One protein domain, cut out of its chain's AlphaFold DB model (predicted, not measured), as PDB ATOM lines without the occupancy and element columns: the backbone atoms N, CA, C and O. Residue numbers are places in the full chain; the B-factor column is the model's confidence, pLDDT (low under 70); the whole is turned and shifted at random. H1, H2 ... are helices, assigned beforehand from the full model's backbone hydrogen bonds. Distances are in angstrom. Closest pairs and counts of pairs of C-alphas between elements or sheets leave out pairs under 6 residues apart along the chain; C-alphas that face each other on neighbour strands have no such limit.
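AT A GLANCE: This is residues 130 to 213 and 372 to 399 of the 630 residues of an uncharacterized protein of Plasmodium ovale (malaria parasite P. ovale) (UniProt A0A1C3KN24). Four helices make an up-and-down bundle, each running against the one before it, with H3 between H1 and H4 and H2 along the open side; H2 only just touches H4, and residues 169 to 177 stick out as a loop. The 112 printed residues hold H1, H2, H3 and H4 in that order and no named strand, class all helix. The whole is compact, with a radius of gyration of the C-alphas of 15.2 A, yet elongated, spanning 47 by 30 by 21 A.

HOW THE PARTS SIT: Start with H1, residues 130 to 142, and H2, residues 148 to 165: they are close but not clearly touching, their closest C-alphas, Cys 139 and Phe 151, 7.4 A apart. H3, residues 184 to 204, touches H1 with residues 191 to 199 alone, the same way at a shallow tilt of 14 degrees; the closest C-alphas, Ile 136 and Phe 195, are 6.1 A apart. H4, residues 377 to 398, touches H3 opposite ways at a shallow tilt of 30 degrees, closest at the C-alphas of Ile 204 and Lys 380, 6.1 A. H2 and H3 are near each other; H1 and H4 are apart. Every O i to N i+4 pair is within hydrogen-bond range in H1 and H2, against 15 of 17 in H3 and 14 of 18 in H4.

IN THESE COORDINATES: Find C-alpha 130 at (-56.208, 22.657, -34.010), where H1 begins its 18.0 A. H2 covers 25.7 A, H3 28.8 A with a kink of 29 degrees near residue 197, and H4 30.7 A, ending at C-alpha 398, (-52.353, 17.115, -14.973).

THE WHOLE: Look for the cut after residue 213: C-alphas 213 and 372 are 15.3 A apart. The link from H2 to H3 is long, and pLDDT is under 70 at residues 168 to 185, 211 to 213 and 397 to 399.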
ATOM      1  N   LYS A 130     -55.602  23.106 -32.746       87.31
ATOM      2  CA  LYS A 130     -56.208  22.657 -34.010       87.31
ATOM      3  C   LYS A 130     -55.176  22.030 -34.948       87.31
ATOM      4  O   LYS A 130     -55.454  21.002 -35.556       87.31
ATOM      5  N   SER A 131     -53.986  22.615 -35.037       87.81
ATOM      6  CA  SER A 131     -52.907  22.131 -35.907       87.81
ATOM      7  C   SER A 131     -52.379  20.778 -35.449       87.81
ATOM      8  O   SER A 131     -52.204  19.887 -36.271       87.81
ATOM      9  N   VAL A 132     -52.203  20.589 -34.138       88.12
ATOM     10  CA  VAL A 132     -51.812  19.300 -33.550       88.12
ATOM     11  C   VAL A 132     -52.896  18.249 -33.777       88.12
ATOM     12  O   VAL A 132     -52.579  17.112 -34.108       88.12
ATOM     13  N   TYR A 133     -54.177  18.611 -33.662       88.62
ATOM     14  CA  TYR A 133     -55.272  17.682 -33.955       88.62
ATOM     15  C   TYR A 133     -55.278  17.225 -35.421       88.62
ATOM     16  O   TYR A 133     -55.371  16.029 -35.696       88.62
ATOM     17  N   ILE A 134     -55.127  18.163 -36.361       88.69
ATOM     18  CA  ILE A 134     -55.005  17.847 -37.791       88.69
ATOM     19  C   ILE A 134     -53.779  16.961 -38.026       88.69
ATOM     20  O   ILE A 134     -53.884  15.939 -38.697       88.69
ATOM     21  N   PHE A 135     -52.644  17.295 -37.413       90.44
ATOM     22  CA  PHE A 135     -51.418  16.512 -37.509       90.44
ATOM     23  C   PHE A 135     -51.595  15.068 -37.017       90.44
ATOM     24  O   PHE A 135     -51.167  14.144 -37.702       90.44
ATOM     25  N   ILE A 136     -52.281  14.847 -35.888       88.69
ATOM     26  CA  ILE A 136     -52.607  13.501 -35.383       88.69
ATOM     27  C   ILE A 136     -53.390  12.703 -36.429       88.69
ATOM     28  O   ILE A 136     -53.059  11.548 -36.684       88.69
ATOM     29  N   ASN A 137     -54.403  13.310 -37.050       87.56
ATOM     30  CA  ASN A 137     -55.204  12.633 -38.071       87.56
ATOM     31  C   ASN A 137     -54.373  12.308 -39.315       87.56
ATOM     32  O   ASN A 137     -54.505  11.219 -39.866       87.56
ATOM     33  N   ILE A 138     -53.478  13.214 -39.721       88.00
ATOM     34  CA  ILE A 138     -52.552  12.953 -40.828       88.00
ATOM     35  C   ILE A 138     -51.641  11.766 -40.488       88.00
ATOM     36  O   ILE A 138     -51.461  10.886 -41.323       88.00
ATOM     37  N   CYS A 139     -51.127  11.687 -39.257       86.56
ATOM     38  CA  CYS A 139     -50.313  10.550 -38.822       86.56
ATOM     39  C   CYS A 139     -51.092   9.229 -38.892       86.56
ATOM     40  O   CYS A 139     -50.570   8.241 -39.390       86.56
ATOM     41  N   ILE A 140     -52.336   9.200 -38.404       85.56
ATOM     42  CA  ILE A 140     -53.155   7.974 -38.355       85.56
ATOM     43  C   ILE A 140     -53.519   7.467 -39.758       85.56
ATOM     44  O   ILE A 140     -53.571   6.257 -39.969       85.56
ATOM     45  N   ASN A 141     -53.763   8.375 -40.704       83.19
ATOM     46  CA  ASN A 141     -54.268   8.011 -42.029       83.19
ATOM     47  C   ASN A 141     -53.162   7.834 -43.081       83.19
ATOM     48  O   ASN A 141     -53.345   7.067 -44.019       83.19
ATOM     49  N   TYR A 142     -52.034   8.543 -42.953       82.88
ATOM     50  CA  TYR A 142     -51.045   8.651 -44.034       82.88
ATOM     51  C   TYR A 142     -49.619   8.246 -43.652       82.88
ATOM     52  O   TYR A 142     -48.766   8.160 -44.538       82.88
ATOM     53  N   MET A 143     -49.323   8.001 -42.373       83.44
ATOM     54  CA  MET A 143     -47.997   7.515 -41.983       83.44
ATOM     55  C   MET A 143     -47.829   6.066 -42.446       83.44
ATOM     56  O   MET A 143     -48.658   5.224 -42.138       83.44
ATOM     57  N   ASN A 144     -46.753   5.767 -43.165       82.38
ATOM     58  CA  ASN A 144     -46.413   4.452 -43.696       82.38
ATOM     59  C   ASN A 144     -44.898   4.193 -43.562       82.38
ATOM     60  O   ASN A 144     -44.140   5.047 -43.100       82.38
ATOM     61  N   ASN A 145     -44.434   3.009 -43.967       79.19
ATOM     62  CA  ASN A 145     -43.014   2.651 -43.861       79.19
ATOM     63  C   ASN A 145     -42.090   3.476 -44.776       79.19
ATOM     64  O   ASN A 145     -40.904   3.584 -44.472       79.19
ATOM     65  N   ASN A 146     -42.621   4.090 -45.838       76.75
ATOM     66  CA  ASN A 146     -41.844   4.882 -46.794       76.75
ATOM     67  C   ASN A 146     -41.624   6.317 -46.293       76.75
ATOM     68  O   ASN A 146     -40.561   6.890 -46.499       76.75
ATOM     69  N   ASN A 147     -42.607   6.897 -45.602       81.25
ATOM     70  CA  ASN A 147     -42.578   8.287 -45.139       81.25
ATOM     71  C   ASN A 147     -42.349   8.432 -43.623       81.25
ATOM     72  O   ASN A 147     -42.313   9.554 -43.113       81.25
ATOM     73  N   LYS A 148     -42.160   7.328 -42.886       84.31
ATOM     74  CA  LYS A 148     -41.993   7.343 -41.421       84.31
ATOM     75  C   LYS A 148     -40.894   8.291 -40.933       84.31
ATOM     76  O   LYS A 148     -41.094   8.941 -39.910       84.31
ATOM     77  N   ASN A 149     -39.782   8.424 -41.657       82.50
ATOM     78  CA  ASN A 149     -38.669   9.296 -41.258       82.50
ATOM     79  C   ASN A 149     -39.087  10.770 -41.246       82.50
ATOM     80  O   ASN A 149     -38.823  11.476 -40.274       82.50
ATOM     81  N   LEU A 150     -39.847  11.200 -42.257       84.62
ATOM     82  CA  LEU A 150     -40.403  12.548 -42.315       84.62
ATOM     83  C   LEU A 150     -41.367  12.809 -41.149       84.62
ATOM     84  O   LEU A 150     -41.333  13.876 -40.536       84.62
ATOM     85  N   PHE A 151     -42.212  11.835 -40.800       86.81
ATOM     86  CA  PHE A 151     -43.107  11.960 -39.648       86.81
ATOM     87  C   PHE A 151     -42.340  12.029 -38.323       86.81
ATOM     88  O   PHE A 151     -42.670  12.855 -37.473       86.81
ATOM     89  N   ILE A 152     -41.283  11.230 -38.153       85.94
ATOM     90  CA  ILE A 152     -40.419  11.276 -36.966       85.94
ATOM     91  C   ILE A 152     -39.707  12.636 -36.860       85.94
ATOM     92  O   ILE A 152     -39.656  13.215 -35.769       85.94
ATOM     93  N   PHE A 153     -39.236  13.195 -37.977       87.06
ATOM     94  CA  PHE A 153     -38.711  14.561 -38.034       87.06
ATOM     95  C   PHE A 153     -39.765  15.586 -37.590       87.06
ATOM     96  O   PHE A 153     -39.509  16.414 -36.710       87.06
ATOM     97  N   CYS A 154     -40.987  15.480 -38.124       86.88
ATOM     98  CA  CYS A 154     -42.111  16.329 -37.734       86.88
ATOM     99  C   CYS A 154     -42.429  16.210 -36.235       86.88
ATOM    100  O   CYS A 154     -42.723  17.221 -35.596       86.88
ATOM    101  N   PHE A 155     -42.328  15.011 -35.644       90.94
ATOM    102  CA  PHE A 155     -42.489  14.817 -34.199       90.94
ATOM    103  C   PHE A 155     -41.435  15.601 -33.431       90.94
ATOM    104  O   PHE A 155     -41.783  16.368 -32.539       90.94
ATOM    105  N   ASN A 156     -40.158  15.465 -33.790       87.81
ATOM    106  CA  ASN A 156     -39.082  16.203 -33.135       87.81
ATOM    107  C   ASN A 156     -39.323  17.721 -33.194       87.81
ATOM    108  O   ASN A 156     -39.215  18.403 -32.173       87.81
ATOM    109  N   GLN A 157     -39.710  18.240 -34.360       86.12
ATOM    110  CA  GLN A 157     -39.950  19.668 -34.546       86.12
ATOM    111  C   GLN A 157     -41.172  20.163 -33.763       86.12
ATOM    112  O   GLN A 157     -41.078  21.169 -33.061       86.12
ATOM    113  N   LEU A 158     -42.290  19.431 -33.791       89.31
ATOM    114  CA  LEU A 158     -43.473  19.733 -32.977       89.31
ATOM    115  C   LEU A 158     -43.116  19.807 -31.486       89.31
ATOM    116  O   LEU A 158     -43.517  20.737 -30.786       89.31
ATOM    117  N   ILE A 159     -42.339  18.835 -31.006       87.12
ATOM    118  CA  ILE A 159     -41.909  18.737 -29.610       87.12
ATOM    119  C   ILE A 159     -41.001  19.911 -29.227       87.12
ATOM    120  O   ILE A 159     -41.187  20.495 -28.158       87.12
ATOM    121  N   LYS A 160     -40.052  20.298 -30.090       85.81
ATOM    122  CA  LYS A 160     -39.201  21.481 -29.879       85.81
ATOM    123  C   LYS A 160     -40.034  22.753 -29.733       85.81
ATOM    124  O   LYS A 160     -39.908  23.441 -28.725       85.81
ATOM    125  N   VAL A 161     -40.956  23.008 -30.665       84.75
ATOM    126  CA  VAL A 161     -41.792  24.219 -30.615       84.75
ATOM    127  C   VAL A 161     -42.717  24.221 -29.398       84.75
ATOM    128  O   VAL A 161     -42.922  25.268 -28.781       84.75
ATOM    129  N   PHE A 162     -43.256  23.060 -29.012       83.62
ATOM    130  CA  PHE A 162     -44.044  22.943 -27.787       83.62
ATOM    131  C   PHE A 162     -43.240  23.355 -26.549       83.62
ATOM    132  O   PHE A 162     -43.725  24.148 -25.744       83.62
ATOM    133  N   HIS A 163     -41.999  22.878 -26.426       78.00
ATOM    134  CA  HIS A 163     -41.121  23.269 -25.326       78.00
ATOM    135  C   HIS A 163     -40.801  24.761 -25.306       78.00
ATOM    136  O   HIS A 163     -40.874  25.357 -24.242       78.00
ATOM    137  N   GLU A 164     -40.452  25.347 -26.448       80.06
ATOM    138  CA  GLU A 164     -39.985  26.738 -26.516       80.06
ATOM    139  C   GLU A 164     -41.105  27.763 -26.306       80.06
ATOM    140  O   GLU A 164     -40.870  28.835 -25.756       80.06
ATOM    141  N   LYS A 165     -42.326  27.479 -26.782       78.25
ATOM    142  CA  LYS A 165     -43.397  28.492 -26.846       78.25
ATOM    143  C   LYS A 165     -44.588  28.237 -25.934       78.25
ATOM    144  O   LYS A 165     -45.346  29.172 -25.664       78.25
ATOM    145  N   TYR A 166     -44.802  26.993 -25.521       74.12
ATOM    146  CA  TYR A 166     -46.046  26.570 -24.872       74.12
ATOM    147  C   TYR A 166     -45.834  25.938 -23.506       74.12
ATOM    148  O   TYR A 166     -46.754  25.941 -22.685       74.12
ATOM    149  N   LEU A 167     -44.634  25.426 -23.250       71.81
ATOM    150  CA  LEU A 167     -44.210  25.020 -21.930       71.81
ATOM    151  C   LEU A 167     -43.533  26.208 -21.241       71.81
ATOM    152  O   LEU A 167     -42.679  26.863 -21.823       71.81
ATOM    153  N   TYR A 168     -43.963  26.527 -20.023       61.66
ATOM    154  CA  TYR A 168     -43.535  27.729 -19.316       61.66
ATOM    155  C   TYR A 168     -42.025  27.730 -19.023       61.66
ATOM    156  O   TYR A 168     -41.578  27.025 -18.123       61.66
ATOM    157  N   ASP A 169     -41.254  28.592 -19.684       45.59
ATOM    158  CA  ASP A 169     -39.970  29.037 -19.144       45.59
ATOM    159  C   ASP A 169     -40.237  30.133 -18.104       45.59
ATOM    160  O   ASP A 169     -40.647  31.242 -18.425       45.59
ATOM    161  N   ASN A 170     -40.040  29.795 -16.829       41.62
ATOM    162  CA  ASN A 170     -39.586  30.717 -15.786       41.62
ATOM    163  C   ASN A 170     -40.223  32.120 -15.706       41.62
ATOM    164  O   ASN A 170     -39.523  33.095 -15.434       41.62
ATOM    165  N   ASP A 171     -41.551  32.239 -15.742       38.66
ATOM    166  CA  ASP A 171     -42.189  33.356 -15.038       38.66
ATOM    167  C   ASP A 171     -42.120  33.077 -13.528       38.66
ATOM    168  O   ASP A 171     -43.060  32.599 -12.887       38.66
ATOM    169  N   THR A 172     -40.964  33.422 -12.958       43.44
ATOM    170  CA  THR A 172     -40.562  33.416 -11.536       43.44
ATOM    171  C   THR A 172     -41.553  34.090 -10.569       43.44
ATOM    172  O   THR A 172     -41.331  34.103  -9.358       43.44
ATOM    173  N   LYS A 173     -42.678  34.623 -11.056       40.06
ATOM    174  CA  LYS A 173     -43.696  35.326 -10.265       40.06
ATOM    175  C   LYS A 173     -45.003  34.566 -10.061       40.06
ATOM    176  O   LYS A 173     -45.798  34.980  -9.220       40.06
ATOM    177  N   ARG A 174     -45.248  33.447 -10.748       37.56
ATOM    178  CA  ARG A 174     -46.465  32.658 -10.508       37.56
ATOM    179  C   ARG A 174     -46.117  31.394  -9.736       37.56
ATOM    180  O   ARG A 174     -45.697  30.391 -10.303       37.56
ATOM    181  N   ARG A 175     -46.337  31.432  -8.418       36.44
ATOM    182  CA  ARG A 175     -46.529  30.215  -7.619       36.44
ATOM    183  C   ARG A 175     -47.790  29.552  -8.153       36.44
ATOM    184  O   ARG A 175     -48.895  29.904  -7.749       36.44
ATOM    185  N   HIS A 176     -47.632  28.675  -9.132       38.69
ATOM    186  CA  HIS A 176     -48.743  27.885  -9.620       38.69
ATOM    187  C   HIS A 176     -49.080  26.916  -8.493       38.69
ATOM    188  O   HIS A 176     -48.344  25.969  -8.221       38.69
ATOM    189  N   TYR A 177     -50.160  27.209  -7.774       36.88
ATOM    190  CA  TYR A 177     -50.804  26.194  -6.968       36.88
ATOM    191  C   TYR A 177     -51.133  25.048  -7.920       36.88
ATOM    192  O   TYR A 177     -51.714  25.278  -8.980       36.88
ATOM    193  N   VAL A 178     -50.766  23.830  -7.527       45.22
ATOM    194  CA  VAL A 178     -51.009  22.573  -8.258       45.22
ATOM    195  C   VAL A 178     -52.482  22.410  -8.699       45.22
ATOM    196  O   VAL A 178     -52.783  21.593  -9.554       45.22
ATOM    197  N   TYR A 179     -53.391  23.259  -8.204       36.12
ATOM    198  CA  TYR A 179     -54.836  23.170  -8.365       36.12
ATOM    199  C   TYR A 179     -55.528  24.238  -9.230       36.12
ATOM    200  O   TYR A 179     -56.755  24.247  -9.266       36.12
ATOM    201  N   THR A 180     -54.834  25.127  -9.951       34.62
ATOM    202  CA  THR A 180     -55.541  26.101 -10.817       34.62
ATOM    203  C   THR A 180     -54.933  26.217 -12.209       34.62
ATOM    204  O   THR A 180     -54.073  27.061 -12.451       34.62
ATOM    205  N   PHE A 181     -55.439  25.410 -13.145       38.16
ATOM    206  CA  PHE A 181     -55.162  25.535 -14.577       38.16
ATOM    207  C   PHE A 181     -56.463  25.465 -15.389       38.16
ATOM    208  O   PHE A 181     -56.766  24.453 -16.006       38.16
ATOM    209  N   TYR A 182     -57.222  26.562 -15.411       39.53
ATOM    210  CA  TYR A 182     -58.242  26.800 -16.437       39.53
ATOM    211  C   TYR A 182     -57.760  27.966 -17.304       39.53
ATOM    212  O   TYR A 182     -57.932  29.116 -16.921       39.53
ATOM    213  N   ASN A 183     -57.066  27.669 -18.407       50.16
ATOM    214  CA  ASN A 183     -56.628  28.621 -19.441       50.16
ATOM    215  C   ASN A 183     -56.301  27.859 -20.739       50.16
ATOM    216  O   ASN A 183     -56.100  26.649 -20.693       50.16
ATOM    217  N   ASP A 184     -56.159  28.558 -21.873       50.47
ATOM    218  CA  ASP A 184     -55.788  27.994 -23.193       50.47
ATOM    219  C   ASP A 184     -54.544  27.081 -23.172       50.47
ATOM    220  O   ASP A 184     -54.398  26.168 -23.987       50.47
ATOM    221  N   ASN A 185     -53.663  27.265 -22.188       62.44
ATOM    222  CA  ASN A 185     -52.503  26.404 -21.953       62.44
ATOM    223  C   ASN A 185     -52.901  24.964 -21.572       62.44
ATOM    224  O   ASN A 185     -52.204  24.021 -21.939       62.44
ATOM    225  N   GLU A 186     -54.052  24.771 -20.919       70.56
ATOM    226  CA  GLU A 186     -54.634  23.453 -20.654       70.56
ATOM    227  C   GLU A 186     -55.035  22.754 -21.962       70.56
ATOM    228  O   GLU A 186     -54.818  21.552 -22.104       70.56
ATOM    229  N   LEU A 187     -55.566  23.493 -22.945       77.38
ATOM    230  CA  LEU A 187     -55.933  22.928 -24.245       77.38
ATOM    231  C   LEU A 187     -54.689  22.464 -25.011       77.38
ATOM    232  O   LEU A 187     -54.675  21.351 -25.530       77.38
ATOM    233  N   ASN A 188     -53.625  23.268 -25.025       81.75
ATOM    234  CA  ASN A 188     -52.365  22.908 -25.682       81.75
ATOM    235  C   ASN A 188     -51.715  21.673 -25.030       81.75
ATOM    236  O   ASN A 188     -51.300  20.751 -25.734       81.75
ATOM    237  N   ILE A 189     -51.711  21.607 -23.692       82.62
ATOM    238  CA  ILE A 189     -51.258  20.441 -22.916       82.62
ATOM    239  C   ILE A 189     -52.117  19.204 -23.225       82.62
ATOM    240  O   ILE A 189     -51.577  18.141 -23.535       82.62
ATOM    241  N   LYS A 190     -53.451  19.325 -23.204       82.75
ATOM    242  CA  LYS A 190     -54.383  18.232 -23.543       82.75
ATOM    243  C   LYS A 190     -54.169  17.720 -24.968       82.75
ATOM    244  O   LYS A 190     -54.174  16.509 -25.182       82.75
ATOM    245  N   CYS A 191     -53.958  18.614 -25.933       85.94
ATOM    246  CA  CYS A 191     -53.666  18.246 -27.317       85.94
ATOM    247  C   CYS A 191     -52.344  17.480 -27.435       85.94
ATOM    248  O   CYS A 191     -52.310  16.454 -28.114       85.94
ATOM    249  N   MET A 192     -51.289  17.906 -26.736       87.81
ATOM    250  CA  MET A 192     -50.015  17.177 -26.728       87.81
ATOM    251  C   MET A 192     -50.109  15.813 -26.043       87.81
ATOM    252  O   MET A 192     -49.542  14.849 -26.552       87.81
ATOM    253  N   LEU A 193     -50.882  15.682 -24.958       86.62
ATOM    254  CA  LEU A 193     -51.191  14.366 -24.381       86.62
ATOM    255  C   LEU A 193     -51.916  13.477 -25.387       86.62
ATOM    256  O   LEU A 193     -51.519  12.334 -25.588       86.62
ATOM    257  N   SER A 194     -52.926  14.014 -26.081       87.81
ATOM    258  CA  SER A 194     -53.630  13.265 -27.123       87.81
ATOM    259  C   SER A 194     -52.696  12.834 -28.254       87.81
ATOM    260  O   SER A 194     -52.891  11.750 -28.798       87.81
ATOM    261  N   PHE A 195     -51.715  13.656 -28.630       91.44
ATOM    262  CA  PHE A 195     -50.689  13.272 -29.599       91.44
ATOM    263  C   PHE A 195     -49.844  12.110 -29.066       91.44
ATOM    264  O   PHE A 195     -49.676  11.102 -29.755       91.44
ATOM    265  N   CYS A 196     -49.372  12.199 -27.820       87.81
ATOM    266  CA  CYS A 196     -48.600  11.125 -27.211       87.81
ATOM    267  C   CYS A 196     -49.393   9.815 -27.112       87.81
ATOM    268  O   CYS A 196     -48.866   8.768 -27.467       87.81
ATOM    269  N   ASP A 197     -50.654   9.856 -26.688       86.88
ATOM    270  CA  ASP A 197     -51.468   8.656 -26.480       86.88
ATOM    271  C   ASP A 197     -51.924   8.011 -27.788       86.88
ATOM    272  O   ASP A 197     -51.876   6.788 -27.931       86.88
ATOM    273  N   LYS A 198     -52.363   8.818 -28.762       88.12
ATOM    274  CA  LYS A 198     -52.909   8.299 -30.024       88.12
ATOM    275  C   LYS A 198     -51.834   7.927 -31.036       88.12
ATOM    276  O   LYS A 198     -52.090   7.046 -31.851       88.12
ATOM    277  N   VAL A 199     -50.677   8.585 -30.998       88.88
ATOM    278  CA  VAL A 199     -49.613   8.416 -31.996       88.88
ATOM    279  C   VAL A 199     -48.365   7.835 -31.340       88.88
ATOM    280  O   VAL A 199     -48.076   6.657 -31.526       88.88
ATOM    281  N   LEU A 200     -47.661   8.609 -30.509       89.06
ATOM    282  CA  LEU A 200     -46.324   8.241 -30.017       89.06
ATOM    283  C   LEU A 200     -46.292   6.908 -29.243       89.06
ATOM    284  O   LEU A 200     -45.451   6.055 -29.516       89.06
ATOM    285  N   ASN A 201     -47.206   6.709 -28.291       88.56
ATOM    286  CA  ASN A 201     -47.275   5.509 -27.455       88.56
ATOM    287  C   ASN A 201     -47.644   4.276 -28.285       88.56
ATOM    288  O   ASN A 201     -46.971   3.254 -28.191       88.56
ATOM    289  N   LYS A 202     -48.644   4.393 -29.168       86.44
ATOM    290  CA  LYS A 202     -49.047   3.296 -30.061       86.44
ATOM    291  C   LYS A 202     -47.924   2.871 -31.006       86.44
ATOM    292  O   LYS A 202     -47.750   1.676 -31.231       86.44
ATOM    293  N   ILE A 203     -47.159   3.834 -31.519       86.94
ATOM    294  CA  ILE A 203     -45.971   3.600 -32.349       86.94
ATOM    295  C   ILE A 203     -44.910   2.835 -31.539       86.94
ATOM    296  O   ILE A 203     -44.455   1.778 -31.966       86.94
ATOM    297  N   ILE A 204     -44.566   3.296 -30.331       85.75
ATOM    298  CA  ILE A 204     -43.563   2.640 -29.466       85.75
ATOM    299  C   ILE A 204     -43.971   1.205 -29.083       85.75
ATOM    300  O   ILE A 204     -43.112   0.313 -29.030       85.75
ATOM    301  N   ASP A 205     -45.261   0.985 -28.833       84.94
ATOM    302  CA  ASP A 205     -45.824  -0.305 -28.427       84.94
ATOM    303  C   ASP A 205     -46.035  -1.270 -29.609       84.94
ATOM    304  O   ASP A 205     -46.414  -2.418 -29.391       84.94
ATOM    305  N   GLY A 206     -45.789  -0.832 -30.851       80.12
ATOM    306  CA  GLY A 206     -46.009  -1.637 -32.060       80.12
ATOM    307  C   GLY A 206     -47.487  -1.882 -32.383       80.12
ATOM    308  O   GLY A 206     -47.809  -2.783 -33.148       80.12
ATOM    309  N   LYS A 207     -48.394  -1.092 -31.795       79.94
ATOM    310  CA  LYS A 207     -49.859  -1.201 -31.940       79.94
ATOM    311  C   LYS A 207     -50.443  -0.111 -32.840       79.94
ATOM    312  O   LYS A 207     -51.635   0.190 -32.771       79.94
ATOM    313  N   PHE A 208     -49.599   0.560 -33.615       79.31
ATOM    314  CA  PHE A 208     -50.041   1.612 -34.516       79.31
ATOM    315  C   PHE A 208     -50.589   0.988 -35.800       79.31
ATOM    316  O   PHE A 208     -49.839   0.372 -36.552       79.31
ATOM    317  N   VAL A 209     -51.899   1.135 -36.008       73.19
ATOM    318  CA  VAL A 209     -52.622   0.618 -37.175       73.19
ATOM    319  C   VAL A 209     -53.024   1.792 -38.055       73.19
ATOM    320  O   VAL A 209     -53.651   2.737 -37.565       73.19
ATOM    321  N   ILE A 210     -52.663   1.722 -39.336       73.38
ATOM    322  CA  ILE A 210     -53.026   2.725 -40.342       73.38
ATOM    323  C   ILE A 210     -54.426   2.401 -40.858       73.38
ATOM    324  O   ILE A 210     -54.692   1.270 -41.275       73.38
ATOM    325  N   ASN A 211     -55.321   3.387 -40.818       67.62
ATOM    326  CA  ASN A 211     -56.688   3.228 -41.298       67.62
ATOM    327  C   ASN A 211     -56.779   3.723 -42.747       67.62
ATOM    328  O   ASN A 211     -57.013   4.908 -42.983       67.62
ATOM    329  N   TYR A 212     -56.567   2.835 -43.718       56.88
ATOM    330  CA  TYR A 212     -56.866   3.154 -45.110       56.88
ATOM    331  C   TYR A 212     -58.378   3.042 -45.315       56.88
ATOM    332  O   TYR A 212     -58.921   1.943 -45.342       56.88
ATOM    333  N   LYS A 213     -59.067   4.176 -45.451       43.31
ATOM    334  CA  LYS A 213     -60.374   4.188 -46.112       43.31
ATOM    335  C   LYS A 213     -60.110   4.277 -47.612       43.31
ATOM    336  O   LYS A 213     -59.865   5.372 -48.108       43.31
ATOM    337  N   ILE A 372     -49.126  -2.428 -40.255       70.00
ATOM    338  CA  ILE A 372     -48.271  -2.119 -39.101       70.00
ATOM    339  C   ILE A 372     -46.988  -1.439 -39.577       70.00
ATOM    340  O   ILE A 372     -46.297  -1.908 -40.483       70.00
ATOM    341  N   ILE A 373     -46.644  -0.333 -38.918       77.56
ATOM    342  CA  ILE A 373     -45.390   0.384 -39.154       77.56
ATOM    343  C   ILE A 373     -44.226  -0.396 -38.534       77.56
ATOM    344  O   ILE A 373     -44.227  -0.695 -37.337       77.56
ATOM    345  N   ILE A 374     -43.204  -0.682 -39.338       78.69
ATOM    346  CA  ILE A 374     -41.983  -1.371 -38.916       78.69
ATOM    347  C   ILE A 374     -40.973  -0.328 -38.434       78.69
ATOM    348  O   ILE A 374     -40.455   0.478 -39.214       78.69
ATOM    349  N   ILE A 375     -40.673  -0.361 -37.136       83.62
ATOM    350  CA  ILE A 375     -39.794   0.602 -36.464       83.62
ATOM    351  C   ILE A 375     -38.469  -0.058 -36.104       83.62
ATOM    352  O   ILE A 375     -38.443  -1.122 -35.480       83.62
ATOM    353  N   THR A 376     -37.357   0.590 -36.448       85.75
ATOM    354  CA  THR A 376     -36.017   0.095 -36.102       85.75
ATOM    355  C   THR A 376     -35.694   0.311 -34.618       85.75
ATOM    356  O   THR A 376     -36.298   1.136 -33.930       85.75
ATOM    357  N   ARG A 377     -34.693  -0.407 -34.085       86.12
ATOM    358  CA  ARG A 377     -34.257  -0.233 -32.683       86.12
ATOM    359  C   ARG A 377     -33.823   1.210 -32.386       86.12
ATOM    360  O   ARG A 377     -34.171   1.733 -31.329       86.12
ATOM    361  N   LYS A 378     -33.115   1.848 -33.326       84.69
ATOM    362  CA  LYS A 378     -32.658   3.244 -33.218       84.69
ATOM    363  C   LYS A 378     -33.839   4.219 -33.187       84.69
ATOM    364  O   LYS A 378     -33.945   5.016 -32.259       84.69
ATOM    365  N   GLU A 379     -34.789   4.076 -34.115       86.00
ATOM    366  CA  GLU A 379     -36.029   4.872 -34.141       86.00
ATOM    367  C   GLU A 379     -36.815   4.727 -32.833       86.00
ATOM    368  O   GLU A 379     -37.217   5.716 -32.222       86.00
ATOM    369  N   LYS A 380     -36.987   3.494 -32.343       87.31
ATOM    370  CA  LYS A 380     -37.705   3.228 -31.093       87.31
ATOM    371  C   LYS A 380     -37.019   3.871 -29.886       87.31
ATOM    372  O   LYS A 380     -37.704   4.408 -29.016       87.31
ATOM    373  N   ASN A 381     -35.688   3.837 -29.821       86.62
ATOM    374  CA  ASN A 381     -34.920   4.490 -28.759       86.62
ATOM    375  C   ASN A 381     -35.076   6.016 -28.799       86.62
ATOM    376  O   ASN A 381     -35.305   6.632 -27.756       86.62
ATOM    377  N   PHE A 382     -35.036   6.613 -29.991       88.25
ATOM    378  CA  PHE A 382     -35.269   8.042 -30.168       88.25
ATOM    379  C   PHE A 382     -36.697   8.449 -29.769       88.25
ATOM    380  O   PHE A 382     -36.884   9.388 -28.996       88.25
ATOM    381  N   LEU A 383     -37.718   7.696 -30.190       87.56
ATOM    382  CA  LEU A 383     -39.112   7.949 -29.805       87.56
ATOM    383  C   LEU A 383     -39.334   7.814 -28.292       87.56
ATOM    384  O   LEU A 383     -40.083   8.596 -27.706       87.56
ATOM    385  N   LYS A 384     -38.649   6.873 -27.627       88.81
ATOM    386  CA  LYS A 384     -38.634   6.787 -26.157       88.81
ATOM    387  C   LYS A 384     -38.004   8.029 -25.520       88.81
ATOM    388  O   LYS A 384     -38.545   8.526 -24.535       88.81
ATOM    389  N   ALA A 385     -36.916   8.563 -26.075       86.81
ATOM    390  CA  ALA A 385     -36.319   9.807 -25.589       86.81
ATOM    391  C   ALA A 385     -37.266  11.007 -25.775       86.81
ATOM    392  O   ALA A 385     -37.447  11.795 -24.847       86.81
ATOM    393  N   LEU A 386     -37.963  11.096 -26.914       87.75
ATOM    394  CA  LEU A 386     -39.015  12.095 -27.141       87.75
ATOM    395  C   LEU A 386     -40.187  11.948 -26.158       87.75
ATOM    396  O   LEU A 386     -40.712  12.945 -25.657       87.75
ATOM    397  N   LYS A 387     -40.567  10.710 -25.823       89.06
ATOM    398  CA  LYS A 387     -41.568  10.430 -24.788       89.06
ATOM    399  C   LYS A 387     -41.110  10.942 -23.422       89.06
ATOM    400  O   LYS A 387     -41.904  11.572 -22.734       89.06
ATOM    401  N   ILE A 388     -39.851  10.738 -23.036       85.94
ATOM    402  CA  ILE A 388     -39.324  11.286 -21.774       85.94
ATOM    403  C   ILE A 388     -39.363  12.815 -21.792       85.94
ATOM    404  O   ILE A 388     -39.822  13.433 -20.834       85.94
ATOM    405  N   LYS A 389     -38.951  13.407 -22.915       84.06
ATOM    406  CA  LYS A 389     -38.890  14.853 -23.132       84.06
ATOM    407  C   LYS A 389     -40.236  15.554 -22.940       84.06
ATOM    408  O   LYS A 389     -40.262  16.608 -22.315       84.06
ATOM    409  N   ILE A 390     -41.339  14.957 -23.397       84.56
ATOM    410  CA  ILE A 390     -42.666  15.588 -23.321       84.56
ATOM    411  C   ILE A 390     -43.687  14.860 -22.464       84.56
ATOM    412  O   ILE A 390     -44.363  15.499 -21.672       84.56
ATOM    413  N   TYR A 391     -43.856  13.552 -22.605       82.44
ATOM    414  CA  TYR A 391     -45.033  12.877 -22.059       82.44
ATOM    415  C   TYR A 391     -45.033  12.890 -20.530       82.44
ATOM    416  O   TYR A 391     -46.015  13.299 -19.913       82.44
ATOM    417  N   TYR A 392     -43.914  12.509 -19.911       80.31
ATOM    418  CA  TYR A 392     -43.803  12.507 -18.449       80.31
ATOM    419  C   TYR A 392     -43.843  13.916 -17.871       80.31
ATOM    420  O   TYR A 392     -44.455  14.139 -16.833       80.31
ATOM    421  N   LEU A 393     -43.278  14.878 -18.595       78.56
ATOM    422  CA  LEU A 393     -43.349  16.283 -18.240       78.56
ATOM    423  C   LEU A 393     -44.784  16.819 -18.279       78.56
ATOM    424  O   LEU A 393     -45.224  17.464 -17.338       78.56
ATOM    425  N   VAL A 394     -45.539  16.519 -19.336       75.94
ATOM    426  CA  VAL A 394     -46.920  16.983 -19.503       75.94
ATOM    427  C   VAL A 394     -47.868  16.300 -18.513       75.94
ATOM    428  O   VAL A 394     -48.795  16.944 -18.021       75.94
ATOM    429  N   ILE A 395     -47.616  15.035 -18.152       76.81
ATOM    430  CA  ILE A 395     -48.373  14.355 -17.092       76.81
ATOM    431  C   ILE A 395     -48.283  15.137 -15.785       76.81
ATOM    432  O   ILE A 395     -49.331  15.329 -15.175       76.81
ATOM    433  N   LEU A 396     -47.101  15.640 -15.393       74.19
ATOM    434  CA  LEU A 396     -46.931  16.406 -14.147       74.19
ATOM    435  C   LEU A 396     -47.932  17.563 -14.023       74.19
ATOM    436  O   LEU A 396     -48.456  17.789 -12.937       74.19
ATOM    437  N   PHE A 397     -48.260  18.248 -15.120       69.06
ATOM    438  CA  PHE A 397     -49.213  19.367 -15.114       69.06
ATOM    439  C   PHE A 397     -50.676  18.949 -14.921       69.06
ATOM    440  O   PHE A 397     -51.513  19.788 -14.600       69.06
ATOM    441  N   LYS A 398     -51.001  17.669 -15.125       67.31
ATOM    442  CA  LYS A 398     -52.353  17.115 -14.973       67.31
ATOM    443  C   LYS A 398     -52.540  16.385 -13.632       67.31
ATOM    444  O   LYS A 398     -53.642  15.919 -13.342       67.31
ATOM    445  N   LEU A 399     -51.483  16.239 -12.826       66.19
ATOM    446  CA  LEU A 399     -51.525  15.447 -11.597       66.19
ATOM    447  C   LEU A 399     -52.249  16.171 -10.459       66.19
ATOM    448  O   LEU A 399     -51.678  17.029  -9.796       66.19
TER     449      LEU A 399